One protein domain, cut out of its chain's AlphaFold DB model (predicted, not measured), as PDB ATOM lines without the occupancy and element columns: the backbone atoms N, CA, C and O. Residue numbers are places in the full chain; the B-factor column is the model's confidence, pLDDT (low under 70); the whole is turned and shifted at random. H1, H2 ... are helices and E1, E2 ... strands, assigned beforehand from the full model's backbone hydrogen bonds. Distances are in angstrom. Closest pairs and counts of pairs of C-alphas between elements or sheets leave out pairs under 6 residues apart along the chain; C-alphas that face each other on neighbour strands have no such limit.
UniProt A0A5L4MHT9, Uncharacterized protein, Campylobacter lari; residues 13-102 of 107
ATOM      1  N   THR A  13      96.114 -13.953 368.925       83.88
ATOM      2  CA  THR A  13      96.054 -14.910 370.041       83.88
ATOM      3  C   THR A  13      96.410 -14.253 371.375       83.88
ATOM      4  O   THR A  13      95.804 -14.587 372.394       83.88
ATOM      5  N   LEU A  14      97.304 -13.261 371.377       85.62
ATOM      6  CA  LEU A  14      97.607 -12.453 372.563       85.62
ATOM      7  C   LEU A  14      96.407 -11.591 373.002       85.62
ATOM      8  O   LEU A  14      96.082 -11.531 374.189       85.62
ATOM      9  N   LEU A  15      95.714 -10.965 372.047       86.56
ATOM     10  CA  LEU A  15      94.528 -10.145 372.310       86.56
ATOM     11  C   LEU A  15      93.363 -11.001 372.840       86.56
ATOM     12  O   LEU A  15      92.698 -10.617 373.800       86.56
ATOM     13  N   PHE A  16      93.179 -12.203 372.286       88.19
ATOM     14  CA  PHE A  16      92.212 -13.182 372.786       88.19
ATOM     15  C   PHE A  16      92.516 -13.614 374.229       88.19
ATOM     16  O   PHE A  16      91.625 -13.594 375.080       88.19
ATOM     17  N   LEU A  17      93.778 -13.929 374.535       87.25
ATOM     18  CA  LEU A  17      94.218 -14.278 375.892       87.25
ATOM     19  C   LEU A  17      93.938 -13.157 376.899       87.25
ATOM     20  O   LEU A  17      93.459 -13.432 377.999       87.25
ATOM     21  N   LEU A  18      94.174 -11.899 376.519       87.44
ATOM     22  CA  LEU A  18      93.857 -10.739 377.355       87.44
ATOM     23  C   LEU A  18      92.359 -10.646 377.661       87.44
ATOM     24  O   LEU A  18      91.990 -10.462 378.820       87.44
ATOM     25  N   VAL A  19      91.492 -10.813 376.660       88.94
ATOM     26  CA  VAL A  19      90.032 -10.779 376.860       88.94
ATOM     27  C   VAL A  19      89.581 -11.884 377.814       88.94
ATOM     28  O   VAL A  19      88.845 -11.610 378.764       88.94
ATOM     29  N   VAL A  20      90.067 -13.114 377.616       87.38
ATOM     30  CA  VAL A  20      89.764 -14.247 378.506       87.38
ATOM     31  C   VAL A  20      90.252 -13.966 379.927       87.38
ATOM     32  O   VAL A  20      89.521 -14.206 380.888       87.38
ATOM     33  N   PHE A  21      91.445 -13.390 380.078       87.81
ATOM     34  CA  PHE A  21      91.993 -13.020 381.381       87.81
ATOM     35  C   PHE A  21      91.146 -11.951 382.085       87.81
ATOM     36  O   PHE A  21      90.841 -12.085 383.273       87.81
ATOM     37  N   PHE A  22      90.701 -10.918 381.364       86.31
ATOM     38  CA  PHE A  22      89.803  -9.903 381.917       86.31
ATOM     39  C   PHE A  22      88.445 -10.492 382.318       86.31
ATOM     40  O   PHE A  22      87.959 -10.167 383.401       86.31
ATOM     41  N   MET A  23      87.864 -11.388 381.513       81.12
ATOM     42  CA  MET A  23      86.617 -12.085 381.857       81.12
ATOM     43  C   MET A  23      86.767 -12.986 383.090       81.12
ATOM     44  O   MET A  23      85.909 -12.980 383.973       81.12
ATOM     45  N   ALA A  24      87.865 -13.735 383.193       80.50
ATOM     46  CA  ALA A  24      88.139 -14.567 384.362       80.50
ATOM     47  C   ALA A  24      88.312 -13.711 385.628       80.50
ATOM     48  O   ALA A  24      87.748 -14.019 386.679       80.50
ATOM     49  N   LYS A  25      89.030 -12.585 385.513       78.88
ATOM     50  CA  LYS A  25      89.246 -11.639 386.614       78.88
ATOM     51  C   LYS A  25      87.941 -11.007 387.102       78.88
ATOM     52  O   LYS A  25      87.747 -10.881 388.311       78.88
ATOM     53  N   THR A  26      87.047 -10.601 386.198       77.12
ATOM     54  CA  THR A  26      85.757 -10.009 386.587       77.12
ATOM     55  C   THR A  26      84.837 -11.037 387.234       77.12
ATOM     56  O   THR A  26      84.254 -10.736 388.276       77.12
ATOM     57  N   LYS A  27      84.762 -12.255 386.683       74.00
ATOM     58  CA  LYS A  27      83.973 -13.350 387.262       74.00
ATOM     59  C   LYS A  27      84.461 -13.715 388.666       74.00
ATOM     60  O   LYS A  27      83.662 -13.732 389.595       74.00
ATOM     61  N   SER A  28      85.771 -13.888 388.839       69.25
ATOM     62  CA  SER A  28      86.375 -14.198 390.141       69.25
ATOM     63  C   SER A  28      86.117 -13.099 391.179       69.25
ATOM     64  O   SER A  28      85.741 -13.395 392.312       69.25
ATOM     65  N   LYS A  29      86.239 -11.821 390.793       70.25
ATOM     66  CA  LYS A  29      85.955 -10.698 391.698       70.25
ATOM     67  C   LYS A  29      84.490 -10.664 392.136       70.25
ATOM     68  O   LYS A  29      84.219 -10.320 393.283       70.25
ATOM     69  N   LYS A  30      83.562 -10.995 391.234       71.88
ATOM     70  CA  LYS A  30      82.129 -11.042 391.534       71.88
ATOM     71  C   LYS A  30      81.804 -12.177 392.507       71.88
ATOM     72  O   LYS A  30      81.204 -11.911 393.540       71.88
ATOM     73  N   GLU A  31      82.275 -13.390 392.226       70.81
ATOM     74  CA  GLU A  31      82.057 -14.556 393.098       70.81
ATOM     75  C   GLU A  31      82.667 -14.357 394.494       70.81
ATOM     76  O   GLU A  31      82.068 -14.735 395.497       70.81
ATOM     77  N   PHE A  32      83.840 -13.723 394.583       69.38
ATOM     78  CA  PHE A  32      84.459 -13.403 395.870       69.38
ATOM     79  C   PHE A  32      83.642 -12.378 396.670       69.38
ATOM     80  O   PHE A  32      83.487 -12.526 397.878       69.38
ATOM     81  N   GLN A  33      83.089 -11.357 396.006       71.94
ATOM     82  CA  GLN A  33      82.228 -10.370 396.663       71.94
ATOM     83  C   GLN A  33      80.906 -10.972 397.139       71.94
ATOM     84  O   GLN A  33      80.470 -10.642 398.235       71.94
ATOM     85  N   GLU A  34      80.288 -11.846 396.344       74.44
ATOM     86  CA  GLU A  34      79.055 -12.541 396.735       74.44
ATOM     87  C   GLU A  34      79.289 -13.428 397.964       74.44
ATOM     88  O   GLU A  34      78.536 -13.327 398.925       74.44
ATOM     89  N   LYS A  35      80.398 -14.181 398.011       75.44
ATOM     90  CA  LYS A  35      80.746 -14.989 399.193       75.44
ATOM     91  C   LYS A  35      80.940 -14.166 400.465       75.44
ATOM     92  O   LYS A  35      80.460 -14.573 401.515       75.44
ATOM     93  N   ILE A  36      81.625 -13.023 400.378       77.44
ATOM     94  CA  ILE A  36      81.811 -12.137 401.539       77.44
ATOM     95  C   ILE A  36      80.461 -11.608 402.028       77.44
ATOM     96  O   ILE A  36      80.205 -11.601 403.227       77.44
ATOM     97  N   ILE A  37      79.587 -11.200 401.105       81.81
ATOM     98  CA  ILE A  37      78.245 -10.722 401.450       81.81
ATOM     99  C   ILE A  37      77.439 -11.829 402.141       81.81
ATOM    100  O   ILE A  37      76.800 -11.558 403.155       81.81
ATOM    101  N   ASP A  38      77.495 -13.065 401.643       79.62
ATOM    102  CA  ASP A  38      76.798 -14.200 402.256       79.62
ATOM    103  C   ASP A  38      77.316 -14.496 403.674       79.62
ATOM    104  O   ASP A  38      76.519 -14.731 404.585       79.62
ATOM    105  N   GLU A  39      78.634 -14.438 403.895       83.56
ATOM    106  CA  GLU A  39      79.236 -14.611 405.224       83.56
ATOM    107  C   GLU A  39      78.850 -13.478 406.192       83.56
ATOM    108  O   GLU A  39      78.478 -13.750 407.337       83.56
ATOM    109  N   GLU A  40      78.876 -12.220 405.738       81.88
ATOM    110  CA  GLU A  40      78.458 -11.058 406.535       81.88
ATOM    111  C   GLU A  40      76.974 -11.149 406.929       81.88
ATOM    112  O   GLU A  40      76.619 -10.938 408.091       81.88
ATOM    113  N   LEU A  41      76.100 -11.528 405.992       81.62
ATOM    114  CA  LEU A  41      74.667 -11.698 406.247       81.62
ATOM    115  C   LEU A  41      74.374 -12.884 407.172       81.62
ATOM    116  O   LEU A  41      73.495 -12.791 408.035       81.62
ATOM    117  N   ALA A  42      75.115 -13.986 407.035       83.75
ATOM    118  CA  ALA A  42      75.009 -15.124 407.941       83.75
ATOM    119  C   ALA A  42      75.453 -14.749 409.364       83.75
ATOM    120  O   ALA A  42      74.783 -15.114 410.333       83.75
ATOM    121  N   SER A  43      76.540 -13.980 409.492       83.50
ATOM    122  CA  SER A  43      77.018 -13.451 410.774       83.50
ATOM    123  C   SER A  43      75.968 -12.555 411.437       83.50
ATOM    124  O   SER A  43      75.640 -12.746 412.610       83.50
ATOM    125  N   PHE A  44      75.356 -11.655 410.665       82.50
ATOM    126  CA  PHE A  44      74.266 -10.803 411.139       82.50
ATOM    127  C   PHE A  44      73.048 -11.605 411.590       82.50
ATOM    128  O   PHE A  44      72.556 -11.405 412.696       82.50
ATOM    129  N   THR A  45      72.598 -12.565 410.783       81.50
ATOM    130  CA  THR A  45      71.452 -13.423 411.129       81.50
ATOM    131  C   THR A  45      71.718 -14.195 412.421       81.50
ATOM    132  O   THR A  45      70.862 -14.269 413.297       81.50
ATOM    133  N   LYS A  46      72.940 -14.712 412.585       84.38
ATOM    134  CA  LYS A  46      73.357 -15.402 413.807       84.38
ATOM    135  C   LYS A  46      73.359 -14.471 415.022       84.38
ATOM    136  O   LYS A  46      72.950 -14.893 416.098       84.38
ATOM    137  N   ALA A  47      73.811 -13.231 414.868       81.06
ATOM    138  CA  ALA A  47      73.796 -12.245 415.942       81.06
ATOM    139  C   ALA A  47      72.370 -11.854 416.351       81.06
ATOM    140  O   ALA A  47      72.092 -11.773 417.545       81.06
ATOM    141  N   VAL A  48      71.454 -11.706 415.386       79.44
ATOM    142  CA  VAL A  48      70.019 -11.512 415.653       79.44
ATOM    143  C   VAL A  48      69.450 -12.709 416.419       79.44
ATOM    144  O   VAL A  48      68.786 -12.525 417.434       79.44
ATOM    145  N   ASP A  49      69.761 -13.936 416.001       80.19
ATOM    146  CA  ASP A  49      69.324 -15.153 416.695       80.19
ATOM    147  C   ASP A  49      69.853 -15.241 418.135       80.19
ATOM    148  O   ASP A  49      69.134 -15.670 419.039       80.19
ATOM    149  N   ILE A  50      71.113 -14.856 418.363       80.50
ATOM    150  CA  ILE A  50      71.707 -14.809 419.706       80.50
ATOM    151  C   ILE A  50      71.029 -13.724 420.538       80.50
ATOM    152  O   ILE A  50      70.686 -13.981 421.689       80.50
ATOM    153  N   PHE A  51      70.787 -12.544 419.967       79.75
ATOM    154  CA  PHE A  51      70.061 -11.469 420.634       79.75
ATOM    155  C   PHE A  51      68.655 -11.927 421.055       79.75
ATOM    156  O   PHE A  51      68.293 -11.781 422.219       79.75
ATOM    157  N   LEU A  52      67.908 -12.589 420.163       77.62
ATOM    158  CA  LEU A  52      66.575 -13.128 420.453       77.62
ATOM    159  C   LEU A  52      66.579 -14.223 421.533       77.62
ATOM    160  O   LEU A  52      65.613 -14.349 422.283       77.62
ATOM    161  N   LYS A  53      67.640 -15.038 421.613       81.06
ATOM    162  CA  LYS A  53      67.748 -16.138 422.588       81.06
ATOM    163  C   LYS A  53      68.297 -15.698 423.942       81.06
ATOM    164  O   LYS A  53      67.848 -16.198 424.968       81.06
ATOM    165  N   GLU A  54      69.295 -14.820 423.947       81.62
ATOM    166  CA  GLU A  54      70.034 -14.427 425.151       81.62
ATOM    167  C   GLU A  54      69.634 -13.053 425.702       81.62
ATOM    168  O   GLU A  54      70.049 -12.731 426.814       81.62
ATOM    169  N   ASN A  55      68.845 -12.254 424.969       71.56
ATOM    170  CA  ASN A  55      68.497 -10.866 425.313       71.56
ATOM    171  C   ASN A  55      69.726 -10.002 425.642       71.56
ATOM    172  O   ASN A  55      69.698  -9.164 426.539       71.56
ATOM    173  N   LYS A  56      70.837 -10.237 424.941       74.62
ATOM    174  CA  LYS A  56      72.071  -9.463 425.099       74.62
ATOM    175  C   LYS A  56      72.365  -8.705 423.819       74.62
ATOM    176  O   LYS A  56      72.376  -9.366 422.777       74.62
ATOM    177  N   PRO A  57      72.679  -7.400 423.894       77.94
ATOM    178  CA  PRO A  57      73.075  -6.619 422.734       77.94
ATOM    179  C   PRO A  57      74.215  -7.293 421.972       77.94
ATOM    180  O   PRO A  57      75.159  -7.809 422.578       77.94
ATOM    181  N   GLN A  58      74.110  -7.310 420.646       79.94
ATOM    182  CA  GLN A  58      75.135  -7.872 419.769       79.94
ATOM    183  C   GLN A  58      75.622  -6.812 418.796       79.94
ATOM    184  O   GLN A  58      74.825  -6.100 418.195       79.94
ATOM    185  N   ILE A  59      76.937  -6.740 418.620       81.75
ATOM    186  CA  ILE A  59      77.573  -5.799 417.705       81.75
ATOM    187  C   ILE A  59      78.106  -6.586 416.513       81.75
ATOM    188  O   ILE A  59      78.876  -7.534 416.681       81.75
ATOM    189  N   VAL A  60      77.710  -6.184 415.308       84.38
ATOM    190  CA  VAL A  60      78.133  -6.817 414.057       84.38
ATOM    191  C   VAL A  60      78.657  -5.756 413.104       84.38
ATOM    192  O   VAL A  60      78.027  -4.725 412.897       84.38
ATOM    193  N   LEU A  61      79.804  -6.029 412.491       83.50
ATOM    194  CA  LEU A  61      80.297  -5.228 411.379       83.50
ATOM    195  C   LEU A  61      79.602  -5.690 410.094       83.50
ATOM    196  O   LEU A  61      79.701  -6.864 409.734       83.50
ATOM    197  N   LEU A  62      78.908  -4.781 409.413       85.50
ATOM    198  CA  LEU A  62      78.258  -5.056 408.135       85.50
ATOM    199  C   LEU A  62      78.739  -4.080 407.069       85.50
ATOM    200  O   LEU A  62      78.742  -2.868 407.284       85.50
ATOM    201  N   SER A  63      79.080  -4.572 405.880       84.94
ATOM    202  CA  SER A  63      79.384  -3.677 404.770       84.94
ATOM    203  C   SER A  63      78.119  -3.000 404.232       84.94
ATOM    204  O   SER A  63      77.032  -3.584 404.175       84.94
ATOM    205  N   ALA A  64      78.274  -1.777 403.721       83.88
ATOM    206  CA  ALA A  64      77.217  -1.054 403.011       83.88
ATOM    207  C   ALA A  64      76.636  -1.887 401.851       83.88
ATOM    208  O   ALA A  64      75.445  -1.834 401.545       83.88
ATOM    209  N   LYS A  65      77.487  -2.702 401.214       83.19
ATOM    210  CA  LYS A  65      77.099  -3.608 400.131       83.19
ATOM    211  C   LYS A  65      76.244  -4.767 400.623       83.19
ATOM    212  O   LYS A  65      75.269  -5.089 399.948       83.19
ATOM    213  N   ALA A  66      76.577  -5.369 401.762       82.50
ATOM    214  CA  ALA A  66      75.759  -6.417 402.363       82.50
ATOM    215  C   ALA A  66      74.386  -5.874 402.785       82.50
ATOM    216  O   ALA A  66      73.371  -6.502 402.480       82.50
ATOM    217  N   MET A  67      74.327  -4.661 403.355       84.62
ATOM    218  CA  MET A  67      73.054  -3.985 403.650       84.62
ATOM    219  C   MET A  67      72.217  -3.789 402.382       84.62
ATOM    220  O   MET A  67      71.069  -4.229 402.318       84.62
ATOM    221  N   GLN A  68      72.797  -3.188 401.336       84.94
ATOM    222  CA  GLN A  68      72.109  -2.965 400.059       84.94
ATOM    223  C   GLN A  68      71.648  -4.274 399.410       84.94
ATOM    224  O   GLN A  68      70.544  -4.342 398.867       84.94
ATOM    225  N   PHE A  69      72.476  -5.319 399.474       83.81
ATOM    226  CA  PHE A  69      72.131  -6.637 398.957       83.81
ATOM    227  C   PHE A  69      70.953  -7.242 399.723       83.81
ATOM    228  O   PHE A  69      70.001  -7.708 399.094       83.81
ATOM    229  N   GLY A  70      70.967  -7.194 401.057       80.75
ATOM    230  CA  GLY A  70      69.877  -7.717 401.876       80.75
ATOM    231  C   GLY A  70      68.569  -6.940 401.709       80.75
ATOM    232  O   GLY A  70      67.503  -7.552 401.626       80.75
ATOM    233  N   ILE A  71      68.631  -5.613 401.540       83.69
ATOM    234  CA  ILE A  71      67.456  -4.787 401.219       83.69
ATOM    235  C   ILE A  71      66.886  -5.183 399.852       83.69
ATOM    236  O   ILE A  71      65.696  -5.482 399.746       83.69
ATOM    237  N   LYS A  72      67.732  -5.248 398.813       84.50
ATOM    238  CA  LYS A  72      67.313  -5.557 397.435       84.50
ATOM    239  C   LYS A  72      66.723  -6.963 397.291       84.50
ATOM    240  O   LYS A  72      65.803  -7.151 396.500       84.50
ATOM    241  N   ASN A  73      67.236  -7.930 398.050       81.94
ATOM    242  CA  ASN A  73      66.768  -9.320 398.039       81.94
ATOM    243  C   ASN A  73      65.693  -9.612 399.097       81.94
ATOM    244  O   ASN A  73      65.338 -10.766 399.310       81.94
ATOM    245  N   ASN A  74      65.153  -8.582 399.753       78.50
ATOM    246  CA  ASN A  74      64.121  -8.713 400.778       78.50
ATOM    247  C   ASN A  74      64.484  -9.599 401.988       78.50
ATOM    248  O   ASN A  74      63.583 -10.110 402.643       78.50
ATOM    249  N   LEU A  75      65.768  -9.712 402.334       78.25
ATOM    250  CA  LEU A  75      66.258 -10.598 403.402       78.25
ATOM    251  C   LEU A  75      65.966 -10.091 404.824       78.25
ATOM    252  O   LEU A  75      66.067 -10.856 405.776       78.25
ATOM    253  N   PHE A  76      65.599  -8.816 404.976       80.69
ATOM    254  CA  PHE A  76      65.308  -8.196 406.271       80.69
ATOM    255  C   PHE A  76      63.820  -7.862 406.453       80.69
ATOM    256  O   PHE A  76      63.078  -7.692 405.478       80.69
ATOM    257  N   ASN A  77      63.395  -7.694 407.706       80.75
ATOM    258  CA  ASN A  77      62.075  -7.152 408.039       80.75
ATOM    259  C   ASN A  77      61.933  -5.690 407.597       80.75
ATOM    260  O   ASN A  77      62.923  -5.007 407.332       80.75
ATOM    261  N   HIS A  78      60.690  -5.216 407.489       80.19
ATOM    262  CA  HIS A  78      60.396  -3.873 406.989       80.19
ATOM    263  C   HIS A  78      61.089  -2.779 407.815       80.19
ATOM    264  O   HIS A  78      61.747  -1.921 407.234       80.19
ATOM    265  N   ASP A  79      61.043  -2.876 409.142       79.50
ATOM    266  CA  ASP A  79      61.610  -1.860 410.037       79.50
ATOM    267  C   ASP A  79      63.137  -1.780 409.908       79.50
ATOM    268  O   ASP A  79      63.702  -0.702 409.722       79.50
ATOM    269  N   ILE A  80      63.804  -2.938 409.856       79.31
ATOM    270  CA  ILE A  80      65.254  -3.037 409.626       79.31
ATOM    271  C   ILE A  80      65.628  -2.467 408.249       79.31
ATOM    272  O   ILE A  80      66.627  -1.760 408.120       79.31
ATOM    273  N   LYS A  81      64.820  -2.721 407.208       83.06
ATOM    274  CA  LYS A  81      65.053  -2.140 405.873       83.06
ATOM    275  C   LYS A  81      64.978  -0.619 405.895       83.06
ATOM    276  O   LYS A  81      65.805   0.017 405.250       83.06
ATOM    277  N   VAL A  82      63.998  -0.047 406.592       84.75
ATOM    278  CA  VAL A  82      63.839   1.411 406.693       84.75
ATOM    279  C   VAL A  82      65.053   2.026 407.385       84.75
ATOM    280  O   VAL A  82      65.639   2.961 406.840       84.75
ATOM    281  N   GLN A  83      65.492   1.445 408.504       82.81
ATOM    282  CA  GLN A  83      66.666   1.925 409.236       82.81
ATOM    283  C   GLN A  83      67.953   1.805 408.411       82.81
ATOM    284  O   GLN A  83      68.695   2.774 408.275       82.81
ATOM    285  N   PHE A  84      68.206   0.654 407.779       86.00
ATOM    286  CA  PHE A  84      69.392   0.491 406.930       86.00
ATOM    287  C   PHE A  84      69.364   1.417 405.708       86.00
ATOM    288  O   PHE A  84      70.403   1.947 405.323       86.00
ATOM    289  N   CYS A  85      68.193   1.670 405.115       84.50
ATOM    290  CA  CYS A  85      68.051   2.675 404.061       84.50
ATOM    291  C   CYS A  85      68.424   4.080 404.552       84.50
ATOM    292  O   CYS A  85      69.129   4.788 403.835       84.50
ATOM    293  N   GLN A  86      67.975   4.480 405.745       85.69
ATOM    294  CA  GLN A  86      68.311   5.780 406.333       85.69
ATOM    295  C   GLN A  86      69.813   5.899 406.600       85.69
ATOM    296  O   GLN A  86      70.433   6.849 406.130       85.69
ATOM    297  N   ILE A  87      70.424   4.891 407.227       84.38
ATOM    298  CA  ILE A  87      71.868   4.864 407.514       84.38
ATOM    299  C   ILE A  87      72.693   5.002 406.226       84.38
ATOM    300  O   ILE A  87      73.639   5.789 406.171       84.38
ATOM    301  N   LEU A  88      72.307   4.284 405.164       84.81
ATOM    302  CA  LEU A  88      72.969   4.362 403.858       84.81
ATOM    303  C   LEU A  88      72.791   5.724 403.170       84.81
ATOM    304  O   LEU A  88      73.649   6.122 402.382       84.81
ATOM    305  N   GLN A  89      71.681   6.424 403.424       85.25
ATOM    306  CA  GLN A  89      71.424   7.763 402.887       85.25
ATOM    307  C   GLN A  89      72.177   8.850 403.656       85.25
ATOM    308  O   GLN A  89      72.696   9.777 403.036       85.25
ATOM    309  N   GLU A  90      72.251   8.733 404.981       87.75
ATOM    310  CA  GLU A  90      72.956   9.679 405.850       87.75
ATOM    311  C   GLU A  90      74.477   9.570 405.693       87.75
ATOM    312  O   GLU A  90      75.173  10.584 405.730       87.75
ATOM    313  N   ASN A  91      74.991   8.363 405.423       84.31
ATOM    314  CA  ASN A  91      76.424   8.082 405.317       84.31
ATOM    315  C   ASN A  91      76.795   7.440 403.961       84.31
ATOM    316  O   ASN A  91      77.273   6.305 403.905       84.31
ATOM    317  N   PRO A  92      76.637   8.156 402.830       80.44
ATOM    318  CA  PRO A  92      76.790   7.582 401.486       80.44
ATOM    319  C   PRO A  92      78.230   7.180 401.126       80.44
ATOM    320  O   PRO A  92      78.446   6.429 400.175       80.44
ATOM    321  N   ASN A  93      79.223   7.697 401.855       83.75
ATOM    322  CA  ASN A  93      80.644   7.423 401.616       83.75
ATOM    323  C   ASN A  93      81.198   6.295 402.498       83.75
ATOM    324  O   ASN A  93      82.341   5.868 402.306       83.75
ATOM    325  N   GLU A  94      80.413   5.835 403.467       80.75
ATOM    326  CA  GLU A  94      80.841   4.840 404.433       80.75
ATOM    327  C   GLU A  94      80.706   3.436 403.841       80.75
ATOM    328  O   GLU A  94      79.750   3.103 403.136       80.75
ATOM    329  N   LYS A  95      81.745   2.622 404.034       81.56
ATOM    330  CA  LYS A  95      81.849   1.296 403.409       81.56
ATOM    331  C   LYS A  95      81.419   0.181 404.346       81.56
ATOM    332  O   LYS A  95      80.985  -0.865 403.864       81.56
ATOM    333  N   GLU A  96      81.553   0.408 405.644       83.75
ATOM    334  CA  GLU A  96      81.340  -0.557 406.714       83.75
ATOM    335  C   GLU A  96      80.652   0.156 407.869       83.75
ATOM    336  O   GLU A  96      81.022   1.273 408.213       83.75
ATOM    337  N   PHE A  97      79.657  -0.499 408.450       83.12
ATOM    338  CA  PHE A  97      78.865   0.014 409.552       83.12
ATOM    339  C   PHE A  97      78.961  -0.950 410.721       83.12
ATOM    340  O   PHE A  97      78.834  -2.166 410.556       83.12
ATOM    341  N   ILE A  98      79.157  -0.399 411.912       81.81
ATOM    342  CA  ILE A  98      79.015  -1.146 413.155       81.81
ATOM    343  C   ILE A  98      77.531  -1.102 413.517       81.81
ATOM    344  O   ILE A  98      77.013  -0.059 413.903       81.81
ATOM    345  N   VAL A  99      76.844  -2.225 413.332       79.88
ATOM    346  CA  VAL A  99      75.426  -2.378 413.653       79.88
ATOM    347  C   VAL A  99      75.312  -2.974 415.044       79.88
ATOM    348  O   VAL A  99      75.736  -4.108 415.278       79.88
ATOM    349  N   GLU A 100      74.732  -2.214 415.962       78.94
ATOM    350  CA  GLU A 100      74.359  -2.704 417.284       78.94
ATOM    351  C   GLU A 100      72.895  -3.153 417.262       78.94
ATOM    352  O   GLU A 100      71.997  -2.392 416.908       78.94
ATOM    353  N   ILE A 101      72.665  -4.419 417.602       73.50
ATOM    354  CA  ILE A 101      71.338  -5.011 417.743       73.50
ATOM    355  C   ILE A 101      70.942  -4.879 419.213       73.50
ATOM    356  O   ILE A 101      71.444  -5.615 420.063       73.50
ATOM    357  N   ASP A 102      70.061  -3.922 419.489       68.88
ATOM    358  CA  ASP A 102      69.535  -3.558 420.808       68.88
ATOM    359  C   ASP A 102      68.000  -3.751 420.855       68.88
ATOM    360  O   ASP A 102      67.327  -3.891 419.835       68.88
TER     361      ASP A 102
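This is residues 13 to 102 of the 107 residues of an uncharacterized protein of Campylobacter lari (UniProt A0A5L4MHT9). One very long straight helix, H1, makes the length of this domain; its first part, residues 13 to 32, sticks out as a bare arm, and a small compact body is gathered along the rest of it. In that body the chain folds back after H1 into a two-stranded antiparallel sheet, E1 and E2, with E1 the nearer to H1, while the short helix H2 crosses H1 at residues 37 to 41 and H3 lies beyond H2, away from H1. The printed part has 90 residues, with three named helices and two named strands in the order H1, E1, H2, H3, E2, and its class is mostly helix. The whole is loose, with a radius of gyration of the C-alphas of 17.2 A, and spans 62 by 28 by 20 A.

H1 comprises residues 13 to 54 and is 60.9 A long from its first C-alpha at (96.054, -14.910, 370.041) to its last at (70.034, -14.427, 425.151). E1, residues 58 to 63, measures 16.1 A. H2 follows at once as residues 64 to 72, 12.2 A. H3 is residues 78 to 90, 18.5 A. E2, residues 96 to 101, measures 15.5 A and ends with C-alpha 101 at (71.338, -5.011, 417.743).

H1 touches H2 with residues 37 to 41 alone; the closest C-alphas, of Ile 37 and Ala 66, are 5.1 A apart, and the lines are about perpendicular at 79 degrees. The closest C-alphas of H1 and E1 are those of Ala 47 and Gln 58, 6.0 A apart; for H1 and E2 they are those of Val 48 and Ile 101, 7.0 A apart. E1 and E2 are antiparallel neighbours, with 154 degrees between their directions; N 60 and O 99, 2.9 A, and N 99 and O 60, 2.8 A, are within hydrogen-bond range. H2 and H3 form a helical hairpin and only just touch, with 3 pairs of C-alphas within 8 A, the closest being those of Ile 71 and Lys 81 at 5.9 A; they run opposite ways at a steep tilt of 40 degrees. H1 and H3 are apart, and so are E1 and H3. In H1, H2 and H3 every O i to N i+4 pair is within hydrogen-bond range.

The two C-alphas farthest apart, of Thr 13 and Asn 55, are 61.9 A from each other. Without residues 13 to 32, which stand free, the body of 70 residues spans 33 by 26 by 20 A and has a radius of gyration of 11.6 A. The printed part has no cut, and its four links between named elements are tight. The mean pLDDT of the printed part is 81.1; residues 28, 32 and 102 are under 70.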